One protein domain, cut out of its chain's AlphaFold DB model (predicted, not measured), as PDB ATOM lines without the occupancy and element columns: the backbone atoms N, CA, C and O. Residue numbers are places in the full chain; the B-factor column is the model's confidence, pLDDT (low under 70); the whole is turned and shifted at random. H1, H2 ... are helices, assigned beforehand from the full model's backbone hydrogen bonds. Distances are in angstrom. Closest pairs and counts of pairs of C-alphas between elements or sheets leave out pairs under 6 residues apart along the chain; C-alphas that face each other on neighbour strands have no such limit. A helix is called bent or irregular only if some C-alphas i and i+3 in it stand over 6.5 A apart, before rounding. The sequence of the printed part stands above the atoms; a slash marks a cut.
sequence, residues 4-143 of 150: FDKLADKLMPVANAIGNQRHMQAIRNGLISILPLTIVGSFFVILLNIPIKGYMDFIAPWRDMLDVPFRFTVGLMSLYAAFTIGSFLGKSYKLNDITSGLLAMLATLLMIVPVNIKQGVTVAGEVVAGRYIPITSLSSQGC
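What this domain is: This is residues 4 to 143 of the 150 residues of the protein "PTS system oligo-beta-mannoside-specific EIIC component" of Cedecea neteri (UniProt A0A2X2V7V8). Two rows of helices run side by side, H2 and H3 leading one way and H5 and H6 coming back, with H7 folded back on H6 and the short H8 and H9 packed on the region where H5 passes into H6. Residues 4 to 18 of H1 stick out as an arm at the H2 end, and residues 120 to 126 stick out at the tip of a long loop between H7 and H8. The printed part has 140 residues with nine named helices, H1 to H9 in order, and no named strand; its class is all helix. It is loose, with a radius of gyration of the C-alphas of 20.9 A, and elongated, spanning 66 by 42 by 27 A.

Where its parts are: H1, residues 4 to 19, begins at C-alpha 4 (-16.186, 29.502, 18.851) and is 20.7 A long; it has a kink of 38 degrees near residue 11 and is irregular, but only just, with C-alphas 10 and 13 being 6.51 A apart. H2 is residues 22 to 32, 15.3 A, and H3 residues 35 to 48, 20.0 A. H4, residues 55 to 59, is short. H5 is residues 63 to 75, 17.1 A; H6, residues 77 to 92, 22.6 A, begins at C-alpha 77 (-29.101, -6.273, 8.876). H7 is residues 97 to 111, 21.2 A. H8 is residues 135 to 138, and H9, residues 140 to 143, ends at C-alpha 143 (-24.523, -5.126, 14.614).

How they stand to each other: H6 is the hub, touching four helices. It touches H7 at a steep tilt of 42 degrees, opposite ways, a helical hairpin; the closest C-alphas, of Ser 87 and Gly 101, are 4.1 A apart. H6 touches H2 at a steep tilt of 43 degrees, opposite ways, with the C-alphas of Gly 30 and Ile 85 closest at 4.3 A. With residues 77 to 82 alone it touches H9, the closest C-alphas being Ser 78 and Cys 143, 4.6 A. With residues 77 to 79 alone it only just touches H8, with 3 pairs of C-alphas within 8 A, the closest being Ser 78 and Leu 138, 5.3 A. H5 touches H8 with residue 75 alone, its C-alpha 5.2 A from that of Ile 135. H3 and H5 touch at a shallow tilt of 29 degrees, opposite ways, closest at the C-alphas of Gly 41 and Phe 70, 5.4 A. H4 touches no helix but is near H3. H1 and H2 are close but not clearly touching, about perpendicular at 89 degrees, with the C-alphas of Gly 19 and Gln 25 closest at 6.8 A. In H2, H3, H4, H6 and H7 every O i to N i+4 pair is within hydrogen-bond range, in H1 10 of 12 and in H5 7 of 9; H8 and H9 are too short for such a pair.

The domain as a whole: The two C-alphas farthest apart, of Lys 6 and Gly 125, are 70.5 A apart. The printed part has no cut. The link from H7 to H8, 23 residues, is long; in it residues 115 to 116 pair antiparallel with residues 131 to 132. The mean pLDDT of the printed part is 76.3; 36 residues are under 70, among them residues 112 to 137.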
ATOM      1  N   PHE A   4     -15.738  30.664  19.613       77.50
ATOM      2  CA  PHE A   4     -16.186  29.502  18.851       77.50
ATOM      3  C   PHE A   4     -15.218  29.121  17.728       77.50
ATOM      4  O   PHE A   4     -14.908  27.945  17.578       77.50
ATOM      5  N   ASP A   5     -14.673  30.100  17.003       81.19
ATOM      6  CA  ASP A   5     -13.718  29.855  15.912       81.19
ATOM      7  C   ASP A   5     -12.400  29.298  16.460       81.19
ATOM      8  O   ASP A   5     -11.864  28.331  15.935       81.19
ATOM      9  N   LYS A   6     -11.927  29.817  17.601       77.88
ATOM     10  CA  LYS A   6     -10.726  29.291  18.281       77.88
ATOM     11  C   LYS A   6     -10.923  27.876  18.829       77.88
ATOM     12  O   LYS A   6      -9.964  27.107  18.911       77.88
ATOM     13  N   LEU A   7     -12.145  27.534  19.244       80.62
ATOM     14  CA  LEU A   7     -12.494  26.181  19.670       80.62
ATOM     15  C   LEU A   7     -12.589  25.240  18.461       80.62
ATOM     16  O   LEU A   7     -12.033  24.145  18.505       80.62
ATOM     17  N   ALA A   8     -13.223  25.685  17.374       80.12
ATOM     18  CA  ALA A   8     -13.292  24.956  16.114       80.12
ATOM     19  C   ALA A   8     -11.889  24.689  15.554       80.12
ATOM     20  O   ALA A   8     -11.569  23.537  15.284       80.12
ATOM     21  N   ASP A   9     -11.010  25.692  15.504       83.06
ATOM     22  CA  ASP A   9      -9.617  25.561  15.053       83.06
ATOM     23  C   ASP A   9      -8.825  24.521  15.852       83.06
ATOM     24  O   ASP A   9      -7.982  23.810  15.302       83.06
ATOM     25  N   LYS A  10      -9.122  24.375  17.147       78.31
ATOM     26  CA  LYS A  10      -8.464  23.395  18.020       78.31
ATOM     27  C   LYS A  10      -9.084  21.996  17.932       78.31
ATOM     28  O   LYS A  10      -8.383  21.006  18.131       78.31
ATOM     29  N   LEU A  11     -10.378  21.901  17.622       79.81
ATOM     30  CA  LEU A  11     -11.104  20.637  17.452       79.81
ATOM     31  C   LEU A  11     -10.969  20.056  16.038       79.81
ATOM     32  O   LEU A  11     -10.969  18.837  15.889       79.81
ATOM     33  N   MET A  12     -10.795  20.893  15.016       83.12
ATOM     34  CA  MET A  12     -10.590  20.491  13.621       83.12
ATOM     35  C   MET A  12      -9.476  19.449  13.425       83.12
ATOM     36  O   MET A  12      -9.739  18.450  12.752       83.12
ATOM     37  N   PRO A  13      -8.261  19.582  13.997       81.50
ATOM     38  CA  PRO A  13      -7.225  18.562  13.837       81.50
ATOM     39  C   PRO A  13      -7.601  17.231  14.502       81.50
ATOM     40  O   PRO A  13      -7.292  16.172  13.961       81.50
ATOM     41  N   VAL A  14      -8.321  17.264  15.628       80.81
ATOM     42  CA  VAL A  14      -8.785  16.056  16.333       80.81
ATOM     43  C   VAL A  14      -9.900  15.364  15.547       80.81
ATOM     44  O   VAL A  14      -9.857  14.153  15.340       80.81
ATOM     45  N   ALA A  15     -10.868  16.130  15.043       78.06
ATOM     46  CA  ALA A  15     -11.950  15.625  14.207       78.06
ATOM     47  C   ALA A  15     -11.418  15.027  12.895       78.06
ATOM     48  O   ALA A  15     -11.834  13.937  12.502       78.06
ATOM     49  N   ASN A  16     -10.446  15.689  12.261       80.06
ATOM     50  CA  ASN A  16      -9.776  15.166  11.073       80.06
ATOM     51  C   ASN A  16      -8.972  13.902  11.381       80.06
ATOM     52  O   ASN A  16      -9.013  12.964  10.592       80.06
ATOM     53  N   ALA A  17      -8.283  13.827  12.522       80.25
ATOM     54  CA  ALA A  17      -7.555  12.623  12.914       80.25
ATOM     55  C   ALA A  17      -8.495  11.422  13.120       80.25
ATOM     56  O   ALA A  17      -8.202  10.332  12.636       80.25
ATOM     57  N   ILE A  18      -9.642  11.620  13.779       80.38
ATOM     58  CA  ILE A  18     -10.647  10.566  14.002       80.38
ATOM     59  C   ILE A  18     -11.327  10.170  12.683       80.38
ATOM     60  O   ILE A  18     -11.480   8.983  12.396       80.38
ATOM     61  N   GLY A  19     -11.698  11.151  11.858       74.69
ATOM     62  CA  GLY A  19     -12.336  10.922  10.560       74.69
ATOM     63  C   GLY A  19     -11.409  10.282   9.522       74.69
ATOM     64  O   GLY A  19     -11.877   9.543   8.657       74.69
ATOM     65  N   ASN A  20     -10.097  10.510   9.628       81.56
ATOM     66  CA  ASN A  20      -9.097   9.907   8.748       81.56
ATOM     67  C   ASN A  20      -8.646   8.506   9.175       81.56
ATOM     68  O   ASN A  20      -7.871   7.874   8.456       81.56
ATOM     69  N   GLN A  21      -9.133   7.977  10.302       87.06
ATOM     70  CA  GLN A  21      -8.828   6.599  10.670       87.06
ATOM     71  C   GLN A  21      -9.465   5.618   9.686       87.06
ATOM     72  O   GLN A  21     -10.680   5.621   9.472       87.06
ATOM     73  N   ARG A  22      -8.644   4.707   9.152       83.25
ATOM     74  CA  ARG A  22      -9.063   3.690   8.171       83.25
ATOM     75  C   ARG A  22     -10.264   2.857   8.638       83.25
ATOM     76  O   ARG A  22     -11.125   2.523   7.833       83.25
ATOM     77  N   HIS A  23     -10.365   2.583   9.941       85.31
ATOM     78  CA  HIS A  23     -11.487   1.846  10.528       85.31
ATOM     79  C   HIS A  23     -12.786   2.665  10.531       85.31
ATOM     80  O   HIS A  23     -13.829   2.144  10.147       85.31
ATOM     81  N   MET A  24     -12.731   3.953  10.891       84.94
ATOM     82  CA  MET A  24     -13.916   4.822  10.865       84.94
ATOM     83  C   MET A  24     -14.380   5.102   9.438       84.94
ATOM     84  O   MET A  24     -15.582   5.130   9.179       84.94
ATOM     85  N   GLN A  25     -13.444   5.228   8.493       86.56
ATOM     86  CA  GLN A  25     -13.777   5.310   7.072       86.56
ATOM     87  C   GLN A  25     -14.448   4.026   6.571       86.56
ATOM     88  O   GLN A  25     -15.468   4.107   5.889       86.56
ATOM     89  N   ALA A  26     -13.930   2.850   6.943       86.06
ATOM     90  CA  ALA A  26     -14.525   1.569   6.566       86.06
ATOM     91  C   ALA A  26     -15.945   1.396   7.131       86.06
ATOM     92  O   ALA A  26     -16.846   1.007   6.391       86.06
ATOM     93  N   ILE A  27     -16.173   1.753   8.402       87.00
ATOM     94  CA  ILE A  27     -17.505   1.705   9.026       87.00
ATOM     95  C   ILE A  27     -18.464   2.671   8.328       87.00
ATOM     96  O   ILE A  27     -19.562   2.276   7.945       87.00
ATOM     97  N   ARG A  28     -18.051   3.926   8.113       87.69
ATOM     98  CA  ARG A  28     -18.874   4.940   7.438       87.69
ATOM     99  C   ARG A  28     -19.281   4.486   6.039       87.69
ATOM    100  O   ARG A  28     -20.463   4.519   5.708       87.69
ATOM    101  N   ASN A  29     -18.317   4.059   5.230       88.62
ATOM    102  CA  ASN A  29     -18.572   3.633   3.855       88.62
ATOM    103  C   ASN A  29     -19.410   2.345   3.818       88.62
ATOM    104  O   ASN A  29     -20.331   2.234   3.009       88.62
ATOM    105  N   GLY A  30     -19.158   1.418   4.749       86.12
ATOM    106  CA  GLY A  30     -19.945   0.199   4.924       86.12
ATOM    107  C   GLY A  30     -21.405   0.476   5.275       86.12
ATOM    108  O   GLY A  30     -22.291  -0.109   4.657       86.12
ATOM    109  N   LEU A  31     -21.670   1.410   6.193       86.31
ATOM    110  CA  LEU A  31     -23.028   1.821   6.561       86.31
ATOM    111  C   LEU A  31     -23.749   2.538   5.414       86.31
ATOM    112  O   LEU A  31     -24.917   2.251   5.157       86.31
ATOM    113  N   ILE A  32     -23.057   3.418   4.679       89.94
ATOM    114  CA  ILE A  32     -23.632   4.112   3.514       89.94
ATOM    115  C   ILE A  32     -24.089   3.106   2.448       89.94
ATOM    116  O   ILE A  32     -25.147   3.283   1.850       89.94
ATOM    117  N   SER A  33     -23.346   2.012   2.260       88.19
ATOM    118  CA  SER A  33     -23.699   0.961   1.301       88.19
ATOM    119  C   SER A  33     -25.003   0.220   1.632       88.19
ATOM    120  O   SER A  33     -25.573  -0.408   0.744       88.19
ATOM    121  N   ILE A  34     -25.478   0.269   2.880       87.31
ATOM    122  CA  ILE A  34     -26.701  -0.419   3.329       87.31
ATOM    123  C   ILE A  34     -27.911   0.523   3.273       87.31
ATOM    124  O   ILE A  34     -29.052   0.065   3.307       87.31
ATOM    125  N   LEU A  35     -27.697   1.836   3.124       91.44
ATOM    126  CA  LEU A  35     -28.782   2.818   3.060       91.44
ATOM    127  C   LEU A  35     -29.864   2.463   2.025       91.44
ATOM    128  O   LEU A  35     -31.035   2.494   2.404       91.44
ATOM    129  N   PRO A  36     -29.548   2.038   0.783       88.62
ATOM    130  CA  PRO A  36     -30.582   1.663  -0.182       88.62
ATOM    131  C   PRO A  36     -31.463   0.512   0.317       88.62
ATOM    132  O   PRO A  36     -32.683   0.565   0.187       88.62
ATOM    133  N   LEU A  37     -30.858  -0.495   0.954       87.00
ATOM    134  CA  LEU A  37     -31.576  -1.623   1.543       87.00
ATOM    135  C   LEU A  37     -32.490  -1.163   2.687       87.00
ATOM    136  O   LEU A  37     -33.640  -1.592   2.772       87.00
ATOM    137  N   THR A  38     -31.998  -0.262   3.544       85.69
ATOM    138  CA  THR A  38     -32.791   0.288   4.656       85.69
ATOM    139  C   THR A  38     -33.991   1.095   4.165       85.69
ATOM    140  O   THR A  38     -35.083   0.923   4.695       85.69
ATOM    141  N   ILE A  39     -33.825   1.901   3.110       89.06
ATOM    142  CA  ILE A  39     -34.902   2.692   2.497       89.06
ATOM    143  C   ILE A  39     -36.007   1.773   1.966       89.06
ATOM    144  O   ILE A  39     -37.187   2.017   2.222       89.06
ATOM    145  N   VAL A  40     -35.633   0.688   1.284       87.38
ATOM    146  CA  VAL A  40     -36.586  -0.319   0.796       87.38
ATOM    147  C   VAL A  40     -37.324  -0.977   1.965       87.38
ATOM    148  O   VAL A  40     -38.550  -1.046   1.943       87.38
ATOM    149  N   GLY A  41     -36.617  -1.392   3.021       82.62
ATOM    150  CA  GLY A  41     -37.239  -1.963   4.223       82.62
ATOM    151  C   GLY A  41     -38.229  -1.005   4.896       82.62
ATOM    152  O   GLY A  41     -39.347  -1.397   5.226       82.62
ATOM    153  N   SER A  42     -37.862   0.272   5.039       84.44
ATOM    154  CA  SER A  42     -38.733   1.307   5.607       84.44
ATOM    155  C   SER A  42     -39.999   1.538   4.784       84.44
ATOM    156  O   SER A  42     -41.055   1.770   5.367       84.44
ATOM    157  N   PHE A  43     -39.937   1.427   3.456       86.12
ATOM    158  CA  PHE A  43     -41.122   1.550   2.603       86.12
ATOM    159  C   PHE A  43     -42.175   0.473   2.917       86.12
ATOM    160  O   PHE A  43     -43.355   0.789   3.076       86.12
ATOM    161  N   PHE A  44     -41.748  -0.782   3.103       82.94
ATOM    162  CA  PHE A  44     -42.642  -1.877   3.499       82.94
ATOM    163  C   PHE A  44     -43.210  -1.694   4.913       82.94
ATOM    164  O   PHE A  44     -44.388  -1.962   5.135       82.94
ATOM    165  N   VAL A  45     -42.420  -1.171   5.859       82.50
ATOM    166  CA  VAL A  45     -42.905  -0.852   7.219       82.50
ATOM    167  C   VAL A  45     -43.997   0.197   7.192       82.50
ATOM    168  O   VAL A  45     -45.001   0.051   7.890       82.50
ATOM    169  N   ILE A  46     -43.782   1.258   6.411       84.38
ATOM    170  CA  ILE A  46     -44.740   2.350   6.274       84.38
ATOM    171  C   ILE A  46     -46.041   1.792   5.708       84.38
ATOM    172  O   ILE A  46     -47.084   2.020   6.306       84.38
ATOM    173  N   LEU A  47     -45.978   0.980   4.645       78.12
ATOM    174  CA  LEU A  47     -47.144   0.296   4.076       78.12
ATOM    175  C   LEU A  47     -47.878  -0.603   5.084       78.12
ATOM    176  O   LEU A  47     -49.102  -0.684   5.020       78.12
ATOM    177  N   LEU A  48     -47.162  -1.244   6.015       73.56
ATOM    178  CA  LEU A  48     -47.755  -2.085   7.065       73.56
ATOM    179  C   LEU A  48     -48.409  -1.287   8.206       73.56
ATOM    180  O   LEU A  48     -49.303  -1.799   8.881       73.56
ATOM    181  N   ASN A  49     -47.925  -0.068   8.461       74.62
ATOM    182  CA  ASN A  49     -48.267   0.745   9.631       74.62
ATOM    183  C   ASN A  49     -48.889   2.094   9.243       74.62
ATOM    184  O   ASN A  49     -48.649   3.100   9.910       74.62
ATOM    185  N   ILE A  50     -49.694   2.137   8.178       79.31
ATOM    186  CA  ILE A  50     -50.448   3.345   7.833       79.31
ATOM    187  C   ILE A  50     -51.635   3.489   8.807       79.31
ATOM    188  O   ILE A  50     -52.521   2.629   8.811       79.31
ATOM    189  N   PRO A  51     -51.713   4.569   9.612       73.25
ATOM    190  CA  PRO A  51     -52.782   4.765  10.589       73.25
ATOM    191  C   PRO A  51     -54.055   5.326   9.925       73.25
ATOM    192  O   PRO A  51     -54.536   6.400  10.277       73.25
ATOM    193  N   ILE A  52     -54.608   4.605   8.944       77.38
ATOM    194  CA  ILE A  52     -55.882   4.927   8.282       77.38
ATOM    195  C   ILE A  52     -56.948   3.922   8.734       77.38
ATOM    196  O   ILE A  52     -56.757   2.707   8.649       77.38
ATOM    197  N   LYS A  53     -58.101   4.423   9.193       65.69
ATOM    198  CA  LYS A  53     -59.261   3.586   9.541       65.69
ATOM    199  C   LYS A  53     -59.744   2.819   8.296       65.69
ATOM    200  O   LYS A  53     -60.056   3.446   7.290       65.69
ATOM    201  N   GLY A  54     -59.790   1.484   8.365       69.06
ATOM    202  CA  GLY A  54     -60.245   0.585   7.286       69.06
ATOM    203  C   GLY A  54     -59.152   0.058   6.340       69.06
ATOM    204  O   GLY A  54     -59.368  -0.924   5.638       69.06
ATOM    205  N   TYR A  55     -57.951   0.644   6.352       69.88
ATOM    206  CA  TYR A  55     -56.820   0.170   5.538       69.88
ATOM    207  C   TYR A  55     -56.183  -1.108   6.110       69.88
ATOM    208  O   TYR A  55     -55.768  -1.997   5.368       69.88
ATOM    209  N   MET A  56     -56.173  -1.232   7.441       66.69
ATOM    210  CA  MET A  56     -55.695  -2.429   8.142       66.69
ATOM    211  C   MET A  56     -56.508  -3.682   7.778       66.69
ATOM    212  O   MET A  56     -55.921  -4.745   7.594       66.69
ATOM    213  N   ASP A  57     -57.827  -3.546   7.607       70.12
ATOM    214  CA  ASP A  57     -58.722  -4.658   7.256       70.12
ATOM    215  C   ASP A  57     -58.590  -5.058   5.776       70.12
ATOM    216  O   ASP A  57     -58.696  -6.233   5.436       70.12
ATOM    217  N   PHE A  58     -58.278  -4.099   4.895       69.38
ATOM    218  CA  PHE A  58     -58.006  -4.351   3.474       69.38
ATOM    219  C   PHE A  58     -56.678  -5.093   3.249       69.38
ATOM    220  O   PHE A  58     -56.566  -5.930   2.354       69.38
ATOM    221  N   ILE A  59     -55.670  -4.813   4.081       71.69
ATOM    222  CA  ILE A  59     -54.344  -5.443   4.003       71.69
ATOM    223  C   ILE A  59     -54.230  -6.721   4.823       71.69
ATOM    224  O   ILE A  59     -53.291  -7.475   4.594       71.69
ATOM    225  N   ALA A  60     -55.178  -7.025   5.712       70.25
ATOM    226  CA  ALA A  60     -55.160  -8.231   6.541       70.25
ATOM    227  C   ALA A  60     -54.749  -9.528   5.794       70.25
ATOM    228  O   ALA A  60     -53.872 -10.218   6.309       70.25
ATOM    229  N   PRO A  61     -55.249  -9.842   4.576       76.69
ATOM    230  CA  PRO A  61     -54.823 -11.046   3.851       76.69
ATOM    231  C   PRO A  61     -53.441 -10.949   3.176       76.69
ATOM    232  O   PRO A  61     -52.830 -11.973   2.890       76.69
ATOM    233  N   TRP A  62     -52.924  -9.743   2.924       73.81
ATOM    234  CA  TRP A  62     -51.612  -9.514   2.293       73.81
ATOM    235  C   TRP A  62     -50.521  -9.160   3.309       73.81
ATOM    236  O   TRP A  62     -49.343  -9.079   2.962       73.81
ATOM    237  N   ARG A  63     -50.900  -8.957   4.573       71.94
ATOM    238  CA  ARG A  63     -50.020  -8.507   5.651       71.94
ATOM    239  C   ARG A  63     -48.832  -9.442   5.841       71.94
ATOM    240  O   ARG A  63     -47.706  -8.961   5.914       71.94
ATOM    241  N   ASP A  64     -49.071 -10.751   5.829       74.75
ATOM    242  CA  ASP A  64     -48.015 -11.759   5.971       74.75
ATOM    243  C   ASP A  64     -47.027 -11.716   4.796       74.75
ATOM    244  O   ASP A  64     -45.821 -11.869   4.985       74.75
ATOM    245  N   MET A  65     -47.509 -11.431   3.582       75.62
ATOM    246  CA  MET A  65     -46.661 -11.302   2.395       75.62
ATOM    247  C   MET A  65     -45.812 -10.023   2.426       75.62
ATOM    248  O   MET A  65     -44.664 -10.047   1.987       75.62
ATOM    249  N   LEU A  66     -46.343  -8.919   2.963       73.94
ATOM    250  CA  LEU A  66     -45.596  -7.667   3.127       73.94
ATOM    251  C   LEU A  66     -44.630  -7.700   4.328       73.94
ATOM    252  O   LEU A  66     -43.622  -6.991   4.317       73.94
ATOM    253  N   ASP A  67     -44.898  -8.529   5.338       77.56
ATOM    254  CA  ASP A  67     -44.017  -8.698   6.499       77.56
ATOM    255  C   ASP A  67     -42.742  -9.485   6.147       77.56
ATOM    256  O   ASP A  67     -41.666  -9.228   6.689       77.56
ATOM    257  N   VAL A  68     -42.809 -10.395   5.168       79.94
ATOM    258  CA  VAL A  68     -41.649 -11.181   4.716       79.94
ATOM    259  C   VAL A  68     -40.466 -10.290   4.278       79.94
ATOM    260  O   VAL A  68     -39.389 -10.427   4.869       79.94
ATOM    261  N   PRO A  69     -40.606  -9.344   3.325       79.94
ATOM    262  CA  PRO A  69     -39.528  -8.424   2.946       79.94
ATOM    263  C   PRO A  69     -38.968  -7.611   4.119       79.94
ATOM    264  O   PRO A  69     -37.755  -7.396   4.216       79.94
ATOM    265  N   PHE A  70     -39.831  -7.181   5.041       80.69
ATOM    266  CA  PHE A  70     -39.404  -6.447   6.229       80.69
ATOM    267  C   PHE A  70     -38.525  -7.312   7.144       80.69
ATOM    268  O   PHE A  70     -37.434  -6.899   7.547       80.69
ATOM    269  N   ARG A  71     -38.939  -8.556   7.402       78.31
ATOM    270  CA  ARG A  71     -38.165  -9.512   8.205       78.31
ATOM    271  C   ARG A  71     -36.823  -9.860   7.567       78.31
ATOM    272  O   ARG A  71     -35.854 -10.023   8.298       78.31
ATOM    273  N   PHE A  72     -36.723  -9.919   6.239       80.81
ATOM    274  CA  PHE A  72     -35.438 -10.135   5.561       80.81
ATOM    275  C   PHE A  72     -34.515  -8.911   5.617       80.81
ATOM    276  O   PHE A  72     -33.319  -9.061   5.862       80.81
ATOM    277  N   THR A  73     -35.049  -7.703   5.434       81.69
ATOM    278  CA  THR A  73     -34.243  -6.467   5.443       81.69
ATOM    279  C   THR A  73     -33.724  -6.124   6.837       81.69
ATOM    280  O   THR A  73     -32.531  -5.876   7.008       81.69
ATOM    281  N   VAL A  74     -34.587  -6.153   7.855       79.06
ATOM    282  CA  VAL A  74     -34.190  -5.836   9.235       79.06
ATOM    283  C   VAL A  74     -33.586  -7.041   9.940       79.06
ATOM    284  O   VAL A  74     -32.624  -6.881  10.688       79.06
ATOM    285  N   GLY A  75     -34.102  -8.244   9.698       76.94
ATOM    286  CA  GLY A  75     -33.661  -9.466  10.371       76.94
ATOM    287  C   GLY A  75     -32.289  -9.972   9.941       76.94
ATOM    288  O   GLY A  75     -31.712 -10.751  10.684       76.94
ATOM    289  N   LEU A  76     -31.748  -9.535   8.799       83.75
ATOM    290  CA  LEU A  76     -30.389  -9.872   8.342       83.75
ATOM    291  C   LEU A  76     -29.449  -8.654   8.314       83.75
ATOM    292  O   LEU A  76     -28.359  -8.722   7.744       83.75
ATOM    293  N   MET A  77     -29.847  -7.534   8.926       84.50
ATOM    294  CA  MET A  77     -29.101  -6.273   8.876       84.50
ATOM    295  C   MET A  77     -27.649  -6.415   9.362       84.50
ATOM    296  O   MET A  77     -26.750  -5.826   8.761       84.50
ATOM    297  N   SER A  78     -27.392  -7.209  10.410       83.00
ATOM    298  CA  SER A  78     -26.030  -7.402  10.931       83.00
ATOM    299  C   SER A  78     -25.132  -8.154   9.961       83.00
ATOM    300  O   SER A  78     -23.936  -7.879   9.892       83.00
ATOM    301  N   LEU A  79     -25.713  -9.055   9.172       85.81
ATOM    302  CA  LEU A  79     -25.004  -9.845   8.180       85.81
ATOM    303  C   LEU A  79     -24.576  -8.955   7.002       85.81
ATOM    304  O   LEU A  79     -23.400  -8.927   6.641       85.81
ATOM    305  N   TYR A  80     -25.500  -8.136   6.486       87.69
ATOM    306  CA  TYR A  80     -25.185  -7.136   5.460       87.69
ATOM    307  C   TYR A  80     -24.155  -6.114   5.955       87.69
ATOM    308  O   TYR A  80     -23.222  -5.788   5.224       87.69
ATOM    309  N   ALA A  81     -24.279  -5.655   7.203       87.06
ATOM    310  CA  ALA A  81     -23.331  -4.719   7.799       87.06
ATOM    311  C   ALA A  81     -21.931  -5.309   7.972       87.06
ATOM    312  O   ALA A  81     -20.944  -4.658   7.637       87.06
ATOM    313  N   ALA A  82     -21.828  -6.552   8.441       87.75
ATOM    314  CA  ALA A  82     -20.550  -7.236   8.572       87.75
ATOM    315  C   ALA A  82     -19.855  -7.404   7.214       87.75
ATOM    316  O   ALA A  82     -18.655  -7.145   7.103       87.75
ATOM    317  N   PHE A  83     -20.613  -7.766   6.171       90.62
ATOM    318  CA  PHE A  83     -20.080  -7.892   4.817       90.62
ATOM    319  C   PHE A  83     -19.517  -6.575   4.297       90.62
ATOM    320  O   PHE A  83     -18.365  -6.523   3.867       90.62
ATOM    321  N   THR A  84     -20.317  -5.506   4.329       90.06
ATOM    322  CA  THR A  84     -19.921  -4.226   3.739       90.06
ATOM    323  C   THR A  84     -18.753  -3.618   4.506       90.06
ATOM    324  O   THR A  84     -17.760  -3.235   3.890       90.06
ATOM    325  N   ILE A  85     -18.799  -3.606   5.842       89.56
ATOM    326  CA  ILE A  85     -17.708  -3.085   6.677       89.56
ATOM    327  C   ILE A  85     -16.431  -3.910   6.471       89.56
ATOM    328  O   ILE A  85     -15.360  -3.332   6.277       89.56
ATOM    329  N   GLY A  86     -16.525  -5.245   6.448       87.44
ATOM    330  CA  GLY A  86     -15.383  -6.131   6.200       87.44
ATOM    331  C   GLY A  86     -14.793  -5.984   4.795       87.44
ATOM    332  O   GLY A  86     -13.574  -6.061   4.615       87.44
ATOM    333  N   SER A  87     -15.634  -5.709   3.800       90.06
ATOM    334  CA  SER A  87     -15.219  -5.465   2.419       90.06
ATOM    335  C   SER A  87     -14.452  -4.146   2.284       90.06
ATOM    336  O   SER A  87     -13.311  -4.137   1.817       90.06
ATOM    337  N   PHE A  88     -14.996  -3.040   2.810       88.50
ATOM    338  CA  PHE A  88     -14.307  -1.741   2.811       88.50
ATOM    339  C   PHE A  88     -13.037  -1.746   3.667       88.50
ATOM    340  O   PHE A  88     -12.061  -1.069   3.330       88.50
ATOM    341  N   LEU A  89     -13.016  -2.523   4.754       86.31
ATOM    342  CA  LEU A  89     -11.820  -2.681   5.566       86.31
ATOM    343  C   LEU A  89     -10.735  -3.444   4.797       86.31
ATOM    344  O   LEU A  89      -9.613  -2.952   4.718       86.31
ATOM    345  N   GLY A  90     -11.061  -4.577   4.165       85.19
ATOM    346  CA  GLY A  90     -10.121  -5.325   3.319       85.19
ATOM    347  C   GLY A  90      -9.520  -4.469   2.207       85.19
ATOM    348  O   GLY A  90      -8.299  -4.465   2.033       85.19
ATOM    349  N   LYS A  91     -10.348  -3.631   1.574       86.81
ATOM    350  CA  LYS A  91      -9.912  -2.650   0.576       86.81
ATOM    351  C   LYS A  91      -8.867  -1.679   1.119       86.81
ATOM    352  O   LYS A  91      -7.857  -1.418   0.468       86.81
ATOM    353  N   SER A  92      -9.065  -1.184   2.345       85.75
ATOM    354  CA  SER A  92      -8.095  -0.303   3.015       85.75
ATOM    355  C   SER A  92      -6.751  -0.990   3.312       85.75
ATOM    356  O   SER A  92      -5.718  -0.323   3.386       85.75
ATOM    357  N   TYR A  93      -6.747  -2.322   3.430       85.50
ATOM    358  CA  TYR A  93      -5.557  -3.157   3.621       85.50
ATOM    359  C   TYR A  93      -4.975  -3.720   2.312       85.50
ATOM    360  O   TYR A  93      -4.007  -4.474   2.375       85.50
ATOM    361  N   LYS A  94      -5.510  -3.347   1.138       84.94
ATOM    362  CA  LYS A  94      -5.122  -3.907  -0.175       84.94
ATOM    363  C   LYS A  94      -5.323  -5.431  -0.273       84.94
ATOM    364  O   LYS A  94      -4.601  -6.109  -1.001       84.94
ATOM    365  N   LEU A  95      -6.287  -5.964   0.475       86.75
ATOM    366  CA  LEU A  95      -6.733  -7.357   0.404       86.75
ATOM    367  C   LEU A  95      -7.907  -7.480  -0.573       86.75
ATOM    368  O   LEU A  95      -8.464  -6.482  -1.019       86.75
ATOM    369  N   ASN A  96      -8.300  -8.711  -0.906       87.75
ATOM    370  CA  ASN A  96      -9.470  -8.944  -1.746       87.75
ATOM    371  C   ASN A  96     -10.768  -8.677  -0.954       87.75
ATOM    372  O   ASN A  96     -11.100  -9.404  -0.009       87.75
ATOM    373  N   ASP A  97     -11.480  -7.637  -1.398       86.50
ATOM    374  CA  ASP A  97     -12.728  -7.082  -0.862       86.50
ATOM    375  C   ASP A  97     -13.821  -8.134  -0.599       86.50
ATOM    376  O   ASP A  97     -14.575  -8.022   0.371       86.50
ATOM    377  N   ILE A  98     -13.936  -9.156  -1.453       88.06
ATOM    378  CA  ILE A  98     -14.985 -10.182  -1.340       88.06
ATOM    379  C   ILE A  98     -14.630 -11.167  -0.228       88.06
ATOM    380  O   ILE A  98     -15.458 -11.480   0.625       88.06
ATOM    381  N   THR A  99     -13.380 -11.632  -0.198       88.25
ATOM    382  CA  THR A  99     -12.889 -12.558   0.834       88.25
ATOM    383  C   THR A  99     -12.898 -11.943   2.229       88.25
ATOM    384  O   THR A  99     -13.291 -12.618   3.178       88.25
ATOM    385  N   SER A 100     -12.513 -10.671   2.377       87.06
ATOM    386  CA  SER A 100     -12.545  -9.994   3.679       87.06
ATOM    387  C   SER A 100     -13.976  -9.756   4.167       87.06
ATOM    388  O   SER A 100     -14.257  -9.948   5.350       87.06
ATOM    389  N   GLY A 101     -14.895  -9.403   3.260       87.88
ATOM    390  CA  GLY A 101     -16.321  -9.281   3.564       87.88
ATOM    391  C   GLY A 101     -16.947 -10.616   3.971       87.88
ATOM    392  O   GLY A 101     -17.679 -10.683   4.957       87.88
ATOM    393  N   LEU A 102     -16.619 -11.703   3.267       88.31
ATOM    394  CA  LEU A 102     -17.142 -13.034   3.579       88.31
ATOM    395  C   LEU A 102     -16.615 -13.557   4.925       88.31
ATOM    396  O   LEU A 102     -17.387 -14.098   5.712       88.31
ATOM    397  N   LEU A 103     -15.329 -13.344   5.226       87.12
ATOM    398  CA  LEU A 103     -14.744 -13.681   6.529       87.12
ATOM    399  C   LEU A 103     -15.401 -12.900   7.670       87.12
ATOM    400  O   LEU A 103     -15.692 -13.483   8.712       87.12
ATOM    401  N   ALA A 104     -15.678 -11.609   7.472       85.81
ATOM    402  CA  ALA A 104     -16.395 -10.800   8.452       85.81
ATOM    403  C   ALA A 104     -17.825 -11.316   8.679       85.81
ATOM    404  O   ALA A 104     -18.237 -11.471   9.824       85.81
ATOM    405  N   MET A 105     -18.551 -11.676   7.613       85.00
ATOM    406  CA  MET A 105     -19.870 -12.307   7.744       85.00
ATOM    407  C   MET A 105     -19.821 -13.629   8.508       85.00
ATOM    408  O   MET A 105     -20.657 -13.862   9.381       85.00
ATOM    409  N   LEU A 106     -18.848 -14.491   8.204       83.38
ATOM    410  CA  LEU A 106     -18.664 -15.757   8.912       83.38
ATOM    411  C   LEU A 106     -18.343 -15.523  10.391       83.38
ATOM    412  O   LEU A 106     -18.922 -16.187  11.246       83.38
ATOM    413  N   ALA A 107     -17.485 -14.552  10.706       82.19
ATOM    414  CA  ALA A 107     -17.178 -14.180  12.084       82.19
ATOM    415  C   ALA A 107     -18.429 -13.699  12.841       82.19
ATOM    416  O   ALA A 107     -18.664 -14.125  13.971       82.19
ATOM    417  N   THR A 108     -19.276 -12.883  12.209       81.31
ATOM    418  CA  THR A 108     -20.559 -12.454  12.788       81.31
ATOM    419  C   THR A 108     -21.504 -13.633  13.006       81.31
ATOM    420  O   THR A 108     -22.130 -13.725  14.059       81.31
ATOM    421  N   LEU A 109     -21.569 -14.575  12.063       77.31
ATOM    422  CA  LEU A 109     -22.403 -15.772  12.183       77.31
ATOM    423  C   LEU A 109     -21.920 -16.703  13.305       77.31
ATOM    424  O   LEU A 109     -22.739 -17.245  14.041       77.31
ATOM    425  N   LEU A 110     -20.605 -16.834  13.493       75.94
ATOM    426  CA  LEU A 110     -20.011 -17.586  14.603       75.94
ATOM    427  C   LEU A 110     -20.248 -16.923  15.965       75.94
ATOM    428  O   LEU A 110     -20.389 -17.616  16.970       75.94
ATOM    429  N   MET A 111     -20.318 -15.593  16.004       72.06
ATOM    430  CA  MET A 111     -20.620 -14.841  17.223       72.06
ATOM    431  C   MET A 111     -22.086 -14.997  17.665       72.06
ATOM    432  O   MET A 111     -22.419 -14.798  18.837       72.06
ATOM    433  N   ILE A 112     -22.980 -15.376  16.750       68.31
ATOM    434  CA  ILE A 112     -24.382 -15.633  17.065       68.31
ATOM    435  C   ILE A 112     -24.489 -16.981  17.782       68.31
ATOM    436  O   ILE A 112     -24.439 -18.054  17.182       68.31
ATOM    437  N   VAL A 113     -24.673 -16.917  19.103       62.00
ATOM    438  CA  VAL A 113     -24.928 -18.105  19.920       62.00
ATOM    439  C   VAL A 113     -26.272 -18.715  19.497       62.00
ATOM    440  O   VAL A 113     -27.302 -18.043  19.613       62.00
ATOM    441  N   PRO A 114     -26.299 -19.975  19.029       58.16
ATOM    442  CA  PRO A 114     -27.546 -20.666  18.740       58.16
ATOM    443  C   PRO A 114     -28.331 -20.858  20.040       58.16
ATOM    444  O   PRO A 114     -27.810 -21.392  21.021       58.16
ATOM    445  N   VAL A 115     -29.595 -20.449  20.055       55.41
ATOM    446  CA  VAL A 115     -30.473 -20.746  21.185       55.41
ATOM    447  C   VAL A 115     -31.042 -22.150  20.999       55.41
ATOM    448  O   VAL A 115     -31.707 -22.450  20.010       55.41
ATOM    449  N   ASN A 116     -30.750 -23.039  21.948       45.91
ATOM    450  CA  ASN A 116     -31.426 -24.326  22.036       45.91
ATOM    451  C   ASN A 116     -32.753 -24.085  22.751       45.91
ATOM    452  O   ASN A 116     -32.769 -23.874  23.963       45.91
ATOM    453  N   ILE A 117     -33.863 -24.105  22.016       49.41
ATOM    454  CA  ILE A 117     -35.184 -24.079  22.639       49.41
ATOM    455  C   ILE A 117     -35.428 -25.481  23.213       49.41
ATOM    456  O   ILE A 117     -35.934 -26.371  22.534       49.41
ATOM    457  N   LYS A 118     -35.016 -25.712  24.466       48.09
ATOM    458  CA  LYS A 118     -35.493 -26.863  25.239       48.09
ATOM    459  C   LYS A 118     -36.890 -26.524  25.761       48.09
ATOM    460  O   LYS A 118     -37.012 -25.758  26.706       48.09
ATOM    461  N   GLN A 119     -37.897 -27.101  25.099       53.09
ATOM    462  CA  GLN A 119     -39.304 -27.238  25.509       53.09
ATOM    463  C   GLN A 119     -40.030 -25.948  25.937       53.09
ATOM    464  O   GLN A 119     -39.955 -25.504  27.075       53.09
ATOM    465  N   GLY A 120     -40.834 -25.415  25.012       42.16
ATOM    466  CA  GLY A 120     -41.811 -24.357  25.267       42.16
ATOM    467  C   GLY A 120     -42.731 -24.156  24.062       42.16
ATOM    468  O   GLY A 120     -42.471 -23.292  23.237       42.16
ATOM    469  N   VAL A 121     -43.731 -25.037  23.954       46.41
ATOM    470  CA  VAL A 121     -44.968 -25.015  23.140       46.41
ATOM    471  C   VAL A 121     -45.090 -23.926  22.055       46.41
ATOM    472  O   VAL A 121     -45.362 -22.765  22.347       46.41
ATOM    473  N   THR A 122     -45.064 -24.344  20.786       49.47
ATOM    474  CA  THR A 122     -45.811 -23.688  19.697       49.47
ATOM    475  C   THR A 122     -47.142 -24.414  19.478       49.47
ATOM    476  O   THR A 122     -47.228 -25.625  19.662       49.47
ATOM    477  N   VAL A 123     -48.175 -23.660  19.094       54.59
ATOM    478  CA  VAL A 123     -49.625 -23.977  19.053       54.59
ATOM    479  C   VAL A 123     -50.023 -25.082  18.040       54.59
ATOM    480  O   VAL A 123     -51.135 -25.108  17.537       54.59
ATOM    481  N   ALA A 124     -49.136 -26.025  17.723       52.16
ATOM    482  CA  ALA A 124     -49.392 -27.091  16.752       52.16
ATOM    483  C   ALA A 124     -48.749 -28.437  17.128       52.16
ATOM    484  O   ALA A 124     -48.311 -29.166  16.250       52.16
ATOM    485  N   GLY A 125     -48.671 -28.773  18.421       45.91
ATOM    486  CA  GLY A 125     -48.573 -30.170  18.871       45.91
ATOM    487  C   GLY A 125     -47.377 -31.019  18.410       45.91
ATOM    488  O   GLY A 125     -47.358 -32.201  18.735       45.91
ATOM    489  N   GLU A 126     -46.374 -30.468  17.725       42.62
ATOM    490  CA  GLU A 126     -45.152 -31.190  17.358       42.62
ATOM    491  C   GLU A 126     -43.902 -30.556  17.968       42.62
ATOM    492  O   GLU A 126     -43.627 -29.356  17.862       42.62
ATOM    493  N   VAL A 127     -43.122 -31.411  18.629       46.84
ATOM    494  CA  VAL A 127     -41.868 -31.076  19.297       46.84
ATOM    495  C   VAL A 127     -40.754 -31.044  18.255       46.84
ATOM    496  O   VAL A 127     -40.017 -32.013  18.085       46.84
ATOM    497  N   VAL A 128     -40.591 -29.919  17.560       48.44
ATOM    498  CA  VAL A 128     -39.417 -29.725  16.698       48.44
ATOM    499  C   VAL A 128     -38.254 -29.219  17.551       48.44
ATOM    500  O   VAL A 128     -37.997 -28.017  17.667       48.44
ATOM    501  N   ALA A 129     -37.547 -30.164  18.174       45.97
ATOM    502  CA  ALA A 129     -36.223 -29.931  18.735       45.97
ATOM    503  C   ALA A 129     -35.253 -29.607  17.584       45.97
ATOM    504  O   ALA A 129     -34.721 -30.495  16.926       45.97
ATOM    505  N   GLY A 130     -35.063 -28.316  17.319       56.47
ATOM    506  CA  GLY A 130     -34.195 -27.805  16.264       56.47
ATOM    507  C   GLY A 130     -33.241 -26.741  16.793       56.47
ATOM    508  O   GLY A 130     -33.541 -26.023  17.750       56.47
ATOM    509  N   ARG A 131     -32.067 -26.632  16.169       56.06
ATOM    510  CA  ARG A 131     -31.138 -25.526  16.416       56.06
ATOM    511  C   ARG A 131     -31.589 -24.344  15.565       56.06
ATOM    512  O   ARG A 131     -31.318 -24.303  14.369       56.06
ATOM    513  N   TYR A 132     -32.289 -23.398  16.181       61.50
ATOM    514  CA  TYR A 132     -32.785 -22.215  15.485       61.50
ATOM    515  C   TYR A 132     -31.767 -21.080  15.563       61.50
ATOM    516  O   TYR A 132     -31.161 -20.829  16.608       61.50
ATOM    517  N   ILE A 133     -31.596 -20.376  14.444       66.56
ATOM    518  CA  ILE A 133     -30.867 -19.112  14.412       66.56
ATOM    519  C   ILE A 133     -31.884 -18.006  14.712       66.56
ATOM    520  O   ILE A 133     -32.799 -17.792  13.913       66.56
ATOM    521  N   PRO A 134     -31.774 -17.313  15.858       64.56
ATOM    522  CA  PRO A 134     -32.700 -16.245  16.185       64.56
ATOM    523  C   PRO A 134     -32.478 -15.065  15.231       64.56
ATOM    524  O   PRO A 134     -31.427 -14.425  15.250       64.56
ATOM    525  N   ILE A 135     -33.492 -14.748  14.420       66.81
ATOM    526  CA  ILE A 135     -33.485 -13.589  13.504       66.81
ATOM    527  C   ILE A 135     -33.340 -12.251  14.246       66.81
ATOM    528  O   ILE A 135     -32.880 -11.265  13.683       66.81
ATOM    529  N   THR A 136     -33.678 -12.214  15.536       67.44
ATOM    530  CA  THR A 136     -33.467 -11.045  16.397       67.44
ATOM    531  C   THR A 136     -31.981 -10.754  16.599       67.44
ATOM    532  O   THR A 136     -31.585  -9.592  16.558       67.44
ATOM    533  N   SER A 137     -31.138 -11.783  16.714       65.88
ATOM    534  CA  SER A 137     -29.685 -11.631  16.845       65.88
ATOM    535  C   SER A 137     -28.987 -11.302  15.520       65.88
ATOM    536  O   SER A 137     -27.876 -10.784  15.548       65.88
ATOM    537  N   LEU A 138     -29.612 -11.574  14.368       71.88
ATOM    538  CA  LEU A 138     -29.111 -11.145  13.048       71.88
ATOM    539  C   LEU A 138     -29.604  -9.744  12.645       71.88
ATOM    540  O   LEU A 138     -29.132  -9.162  11.668       71.88
ATOM    541  N   SER A 139     -30.540  -9.184  13.409       68.56
ATOM    542  CA  SER A 139     -31.002  -7.813  13.227       68.56
ATOM    543  C   SER A 139     -30.037  -6.804  13.869       68.56
ATOM    544  O   SER A 139     -28.863  -7.097  14.096       68.56
ATOM    545  N   SER A 140     -30.502  -5.605  14.207       66.38
ATOM    546  CA  SER A 140     -29.683  -4.548  14.818       66.38
ATOM    547  C   SER A 140     -28.959  -4.962  16.109       66.38
ATOM    548  O   SER A 140     -27.898  -4.415  16.406       66.38
ATOM    549  N   GLN A 141     -29.470  -5.955  16.846       67.31
ATOM    550  CA  GLN A 141     -28.800  -6.485  18.043       67.31
ATOM    551  C   GLN A 141     -27.462  -7.169  17.722       67.31
ATOM    552  O   GLN A 141     -26.553  -7.166  18.550       67.31
ATOM    553  N   GLY A 142     -27.315  -7.728  16.518       67.38
ATOM    554  CA  GLY A 142     -26.071  -8.344  16.061       67.38
ATOM    555  C   GLY A 142     -25.022  -7.340  15.593       67.38
ATOM    556  O   GLY A 142     -23.835  -7.644  15.648       67.38
ATOM    557  N   CYS A 143     -25.432  -6.137  15.170       63.81
ATOM    558  CA  CYS A 143     -24.523  -5.126  14.614       63.81
ATOM    559  C   CYS A 143     -23.479  -4.628  15.622       63.81
ATOM    560  O   CYS A 143     -22.376  -4.272  15.220       63.81
TER     561      CYS A 143